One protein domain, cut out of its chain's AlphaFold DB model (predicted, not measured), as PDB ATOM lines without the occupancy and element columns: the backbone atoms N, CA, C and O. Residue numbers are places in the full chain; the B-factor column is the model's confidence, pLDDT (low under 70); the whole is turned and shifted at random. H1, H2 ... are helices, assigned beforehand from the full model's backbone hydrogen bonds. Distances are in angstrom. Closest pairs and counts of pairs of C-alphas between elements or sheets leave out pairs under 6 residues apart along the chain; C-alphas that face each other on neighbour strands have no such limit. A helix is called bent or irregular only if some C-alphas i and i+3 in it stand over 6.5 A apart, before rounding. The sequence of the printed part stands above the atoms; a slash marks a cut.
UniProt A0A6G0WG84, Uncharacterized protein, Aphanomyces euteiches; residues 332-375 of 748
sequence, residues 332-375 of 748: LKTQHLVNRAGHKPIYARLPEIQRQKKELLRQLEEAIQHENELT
ATOM      1  N   LEU A 332     -51.712 -19.215  40.430       73.44
ATOM      2  CA  LEU A 332     -50.582 -18.554  41.116       73.44
ATOM      3  C   LEU A 332     -49.366 -19.486  41.305       73.44
ATOM      4  O   LEU A 332     -48.212 -19.068  41.204       73.44
ATOM      5  N   LYS A 333     -49.626 -20.789  41.490       70.38
ATOM      6  CA  LYS A 333     -48.607 -21.846  41.570       70.38
ATOM      7  C   LYS A 333     -47.816 -22.024  40.265       70.38
ATOM      8  O   LYS A 333     -46.596 -22.177  40.310       70.38
ATOM      9  N   THR A 334     -48.473 -21.991  39.104       68.75
ATOM     10  CA  THR A 334     -47.806 -22.103  37.796       68.75
ATOM     11  C   THR A 334     -47.147 -20.787  37.388       68.75
ATOM     12  O   THR A 334     -46.083 -20.815  36.774       68.75
ATOM     13  N   GLN A 335     -47.678 -19.642  37.825       72.50
ATOM     14  CA  GLN A 335     -47.042 -18.336  37.636       72.50
ATOM     15  C   GLN A 335     -45.685 -18.258  38.355       72.50
ATOM     16  O   GLN A 335     -44.703 -17.801  37.776       72.50
ATOM     17  N   HIS A 336     -45.588 -18.797  39.576       71.31
ATOM     18  CA  HIS A 336     -44.314 -18.919  40.295       71.31
ATOM     19  C   HIS A 336     -43.289 -19.807  39.575       71.31
ATOM     20  O   HIS A 336     -42.093 -19.534  39.652       71.31
ATOM     21  N   LEU A 337     -43.729 -20.855  38.869       67.62
ATOM     22  CA  LEU A 337     -42.836 -21.713  38.084       67.62
ATOM     23  C   LEU A 337     -42.332 -21.010  36.823       67.62
ATOM     24  O   LEU A 337     -41.152 -21.136  36.508       67.62
ATOM     25  N   VAL A 338     -43.192 -20.248  36.145       69.19
ATOM     26  CA  VAL A 338     -42.826 -19.465  34.955       69.19
ATOM     27  C   VAL A 338     -41.911 -18.288  35.316       69.19
ATOM     28  O   VAL A 338     -40.993 -17.983  34.562       69.19
ATOM     29  N   ASN A 339     -42.092 -17.688  36.497       71.75
ATOM     30  CA  ASN A 339     -41.282 -16.567  36.987       71.75
ATOM     31  C   ASN A 339     -39.955 -16.986  37.652       71.75
ATOM     32  O   ASN A 339     -39.172 -16.121  38.051       71.75
ATOM     33  N   ARG A 340     -39.666 -18.287  37.803       76.75
ATOM     34  CA  ARG A 340     -38.345 -18.736  38.273       76.75
ATOM     35  C   ARG A 340     -37.302 -18.439  37.199       76.75
ATOM     36  O   ARG A 340     -37.471 -18.850  36.054       76.75
ATOM     37  N   ALA A 341     -36.185 -17.826  37.595       66.81
ATOM     38  CA  ALA A 341     -35.089 -17.357  36.731       66.81
ATOM     39  C   ALA A 341     -34.347 -18.441  35.902       66.81
ATOM     40  O   ALA A 341     -33.294 -18.176  35.336       66.81
ATOM     41  N   GLY A 342     -34.892 -19.656  35.795       74.19
ATOM     42  CA  GLY A 342     -34.383 -20.747  34.960       74.19
ATOM     43  C   GLY A 342     -35.463 -21.505  34.176       74.19
ATOM     44  O   GLY A 342     -35.157 -22.522  33.553       74.19
ATOM     45  N   HIS A 343     -36.727 -21.063  34.193       76.56
ATOM     46  CA  HIS A 343     -37.795 -21.740  33.456       76.56
ATOM     47  C   HIS A 343     -37.758 -21.368  31.972       76.56
ATOM     48  O   HIS A 343     -38.335 -20.375  31.533       76.56
ATOM     49  N   LYS A 344     -37.066 -22.184  31.175       81.88
ATOM     50  CA  LYS A 344     -37.026 -22.024  29.718       81.88
ATOM     51  C   LYS A 344     -38.437 -22.191  29.121       81.88
ATOM     52  O   LYS A 344     -39.183 -23.055  29.567       81.88
ATOM     53  N   PRO A 345     -38.847 -21.451  28.089       81.94
ATOM     54  CA  PRO A 345     -40.109 -21.704  27.391       81.94
ATOM     55  C   PRO A 345     -40.177 -23.108  26.763       81.94
ATOM     56  O   PRO A 345     -39.142 -23.724  26.503       81.94
ATOM     57  N   ILE A 346     -41.386 -23.624  26.503       77.38
ATOM     58  CA  ILE A 346     -41.591 -24.988  25.965       77.38
ATOM     59  C   ILE A 346     -40.830 -25.193  24.649       77.38
ATOM     60  O   ILE A 346     -40.169 -26.214  24.492       77.38
ATOM     61  N   TYR A 347     -40.833 -24.208  23.745       83.19
ATOM     62  CA  TYR A 347     -40.130 -24.314  22.461       83.19
ATOM     63  C   TYR A 347     -38.614 -24.523  22.615       83.19
ATOM     64  O   TYR A 347     -38.009 -25.239  21.826       83.19
ATOM     65  N   ALA A 348     -38.007 -23.953  23.662       85.00
ATOM     66  CA  ALA A 348     -36.584 -24.108  23.955       85.00
ATOM     67  C   ALA A 348     -36.265 -25.437  24.668       85.00
ATOM     68  O   ALA A 348     -35.134 -25.908  24.596       85.00
ATOM     69  N   ARG A 349     -37.254 -26.050  25.342       88.81
ATOM     70  CA  ARG A 349     -37.131 -27.348  26.036       88.81
ATOM     71  C   ARG A 349     -37.589 -28.545  25.209       88.81
ATOM     72  O   ARG A 349     -37.291 -29.673  25.580       88.81
ATOM     73  N   LEU A 350     -38.292 -28.336  24.096       88.81
ATOM     74  CA  LEU A 350     -38.740 -29.399  23.189       88.81
ATOM     75  C   LEU A 350     -37.670 -30.459  22.871       88.81
ATOM     76  O   LEU A 350     -37.989 -31.642  22.999       88.81
ATOM     77  N   PRO A 351     -36.416 -30.106  22.523       89.19
ATOM     78  CA  PRO A 351     -35.391 -31.120  22.265       89.19
ATOM     79  C   PRO A 351     -35.031 -31.933  23.521       89.19
ATOM     80  O   PRO A 351     -34.810 -33.140  23.434       89.19
ATOM     81  N   GLU A 352     -35.021 -31.300  24.698       88.94
ATOM     82  CA  GLU A 352     -34.755 -31.949  25.988       88.94
ATOM     83  C   GLU A 352     -35.904 -32.914  26.355       88.94
ATOM     84  O   GLU A 352     -35.651 -34.057  26.731       88.94
ATOM     85  N   ILE A 353     -37.162 -32.502  26.147       85.56
ATOM     86  CA  ILE A 353     -38.369 -33.319  26.370       85.56
ATOM     87  C   ILE A 353     -38.401 -34.522  25.420       85.56
ATOM     88  O   ILE A 353     -38.689 -35.643  25.839       85.56
ATOM     89  N   GLN A 354     -38.085 -34.319  24.140       88.38
ATOM     90  CA  GLN A 354     -38.015 -35.413  23.170       88.38
ATOM     91  C   GLN A 354     -36.912 -36.412  23.524       88.38
ATOM     92  O   GLN A 354     -37.119 -37.617  23.385       88.38
ATOM     93  N   ARG A 355     -35.762 -35.934  24.020       92.38
ATOM     94  CA  ARG A 355     -34.684 -36.799  24.508       92.38
ATOM     95  C   ARG A 355     -35.116 -37.594  25.740       92.38
ATOM     96  O   ARG A 355     -34.907 -38.798  25.759       92.38
ATOM     97  N   GLN A 356     -35.764 -36.958  26.716       89.75
ATOM     98  CA  GLN A 356     -36.299 -37.638  27.902       89.75
ATOM     99  C   GLN A 356     -37.343 -38.695  27.537       89.75
ATOM    100  O   GLN A 356     -37.291 -39.802  28.057       89.75
ATOM    101  N   LYS A 357     -38.251 -38.387  26.603       92.44
ATOM    102  CA  LYS A 357     -39.239 -39.354  26.111       92.44
ATOM    103  C   LYS A 357     -38.563 -40.559  25.455       92.44
ATOM    104  O   LYS A 357     -38.975 -41.685  25.699       92.44
ATOM    105  N   LYS A 358     -37.539 -40.329  24.629       91.44
ATOM    106  CA  LYS A 358     -36.770 -41.412  23.999       91.44
ATOM    107  C   LYS A 358     -36.016 -42.253  25.028       91.44
ATOM    108  O   LYS A 358     -36.044 -43.468  24.923       91.44
ATOM    109  N   GLU A 359     -35.398 -41.624  26.024       93.44
ATOM    110  CA  GLU A 359     -34.694 -42.339  27.096       93.44
ATOM    111  C   GLU A 359     -35.662 -43.172  27.945       93.44
ATOM    112  O   GLU A 359     -35.368 -44.318  28.252       93.44
ATOM    113  N   LEU A 360     -36.846 -42.635  28.259       93.12
ATOM    114  CA  LEU A 360     -37.895 -43.365  28.974       93.12
ATOM    115  C   LEU A 360     -38.382 -44.580  28.177       93.12
ATOM    116  O   LEU A 360     -38.558 -45.654  28.742       93.12
ATOM    117  N   LEU A 361     -38.591 -44.425  26.865       89.69
ATOM    118  CA  LEU A 361     -38.949 -45.547  25.994       89.69
ATOM    119  C   LEU A 361     -37.845 -46.606  25.972       89.69
ATOM    120  O   LEU A 361     -38.148 -47.787  26.074       89.69
ATOM    121  N   ARG A 362     -36.579 -46.183  25.934       91.88
ATOM    122  CA  ARG A 362     -35.430 -47.091  26.005       91.88
ATOM    123  C   ARG A 362     -35.374 -47.843  27.339       91.88
ATOM    124  O   ARG A 362     -35.148 -49.042  27.347       91.88
ATOM    125  N   GLN A 363     -35.631 -47.159  28.454       90.88
ATOM    126  CA  GLN A 363     -35.706 -47.781  29.783       90.88
ATOM    127  C   GLN A 363     -36.854 -48.791  29.881       90.88
ATOM    128  O   GLN A 363     -36.694 -49.841  30.495       90.88
ATOM    129  N   LEU A 364     -38.003 -48.498  29.266       85.88
ATOM    130  CA  LEU A 364     -39.121 -49.441  29.187       85.88
ATOM    131  C   LEU A 364     -38.779 -50.652  28.313       85.88
ATOM    132  O   LEU A 364     -39.108 -51.771  28.685       85.88
ATOM    133  N   GLU A 365     -38.096 -50.454  27.186       83.38
ATOM    134  CA  GLU A 365     -37.612 -51.552  26.340       83.38
ATOM    135  C   GLU A 365     -36.599 -52.437  27.080       83.38
ATOM    136  O   GLU A 365     -36.715 -53.658  27.021       83.38
ATOM    137  N   GLU A 366     -35.658 -51.846  27.820       85.81
ATOM    138  CA  GLU A 366     -34.703 -52.569  28.672       85.81
ATOM    139  C   GLU A 366     -35.419 -53.352  29.787       85.81
ATOM    140  O   GLU A 366     -35.086 -54.510  30.035       85.81
ATOM    141  N   ALA A 367     -36.441 -52.765  30.420       83.00
ATOM    142  CA  ALA A 367     -37.251 -53.446  31.429       83.00
ATOM    143  C   ALA A 367     -38.026 -54.635  30.835       83.00
ATOM    144  O   ALA A 367     -38.008 -55.719  31.411       83.00
ATOM    145  N   ILE A 368     -38.629 -54.469  29.654       79.31
ATOM    146  CA  ILE A 368     -39.334 -55.545  28.940       79.31
ATOM    147  C   ILE A 368     -38.360 -56.656  28.525       79.31
ATOM    148  O   ILE A 368     -38.691 -57.836  28.606       79.31
ATOM    149  N   GLN A 369     -37.147 -56.312  28.083       78.62
ATOM    150  CA  GLN A 369     -36.115 -57.303  27.758       78.62
ATOM    151  C   GLN A 369     -35.683 -58.091  29.001       78.62
ATOM    152  O   GLN A 369     -35.628 -59.315  28.940       78.62
ATOM    153  N   HIS A 370     -35.484 -57.417  30.137       76.62
ATOM    154  CA  HIS A 370     -35.169 -58.064  31.413       76.62
ATOM    155  C   HIS A 370     -36.325 -58.943  31.932       76.62
ATOM    156  O   HIS A 370     -36.091 -60.009  32.498       76.62
ATOM    157  N   GLU A 371     -37.582 -58.540  31.721       68.50
ATOM    158  CA  GLU A 371     -38.761 -59.363  32.032       68.50
ATOM    159  C   GLU A 371     -38.870 -60.599  31.123       68.50
ATOM    160  O   GLU A 371     -39.272 -61.660  31.589       68.50
ATOM    161  N   ASN A 372     -38.451 -60.505  29.856       65.69
ATOM    162  CA  ASN A 372     -38.432 -61.638  28.921       65.69
ATOM    163  C   ASN A 372     -37.296 -62.648  29.193       65.69
ATOM    164  O   ASN A 372     -37.396 -63.802  28.774       65.69
ATOM    165  N   GLU A 373     -36.221 -62.239  29.878       68.00
ATOM    166  CA  GLU A 373     -35.140 -63.132  30.333       68.00
ATOM    167  C   GLU A 373     -35.530 -63.951  31.580       68.00
ATOM    168  O   GLU A 373     -34.919 -64.986  31.866       68.00
ATOM    169  N   LEU A 374     -36.579 -63.540  32.298       58.50
ATOM    170  CA  LEU A 374     -37.182 -64.302  33.389       58.50
ATOM    171  C   LEU A 374     -38.189 -65.308  32.805       58.50
ATOM    172  O   LEU A 374     -39.089 -64.956  32.048       58.50
ATOM    173  N   THR A 375     -38.042 -66.594  33.141       54.03
ATOM    174  CA  THR A 375     -38.934 -67.671  32.678       54.03
ATOM    175  C   THR A 375     -40.398 -67.324  32.939       54.03
ATOM    176  O   THR A 375     -40.808 -67.233  34.092       54.03
TER     177      THR A 375
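What this domain is: This is residues 332 to 375 of the 748 residues of an uncharacterized protein of Aphanomyces euteiches (UniProt A0A6G0WG84). Picture an uneven L: the long arm is one helix, H2, with a mild kink near residue 353, and the short arm is the link of residues 339 to 345 with the small helix H1 at its far end. The two helices do not pack on each other. The printed part has 44 residues, with two named helices in the order H1, H2 and no named strand; the class is all helix. It is extended, with a radius of gyration of the C-alphas of 17.0 A, and its spans of 51 by 21 by 12 A only just give a rod.

How they stand to each other: Start at H1, residues 332 to 338, and go on through the short link of 7 residues to H2, residues 346 to 373. You will find H1 and H2 apart, with no C-alpha of the one within 8 A of the other. Look near residue 353 for a kink of 31 degrees in H2. H2 is also irregular: the C-alphas of Ala 348 and Pro 351 are 7.3 A apart. In H1 every O i to N i+4 pair is within hydrogen-bond range; in H2, 22 of 24 are.

Where its parts are: Find C-alpha 332 at (-50.582, -18.554, 41.116); from there H1 runs 9.9 A to C-alpha 338. Find C-alpha 346 at (-41.591, -24.988, 25.965); from there H2 runs 38.9 A to C-alpha 373 at (-35.140, -63.132, 30.333).

The domain as a whole: The two C-alphas farthest apart are those of Asn 339 and Thr 375, at 51.3 A. Residues 332 to 375 stand free, with no C-alpha 8 or more residues away along the chain within 10 A. The printed part has no cut and no long link. Its mean pLDDT is 79.8; look for values under 70 at residues 334, 337 to 338, 341 and 371 to 375.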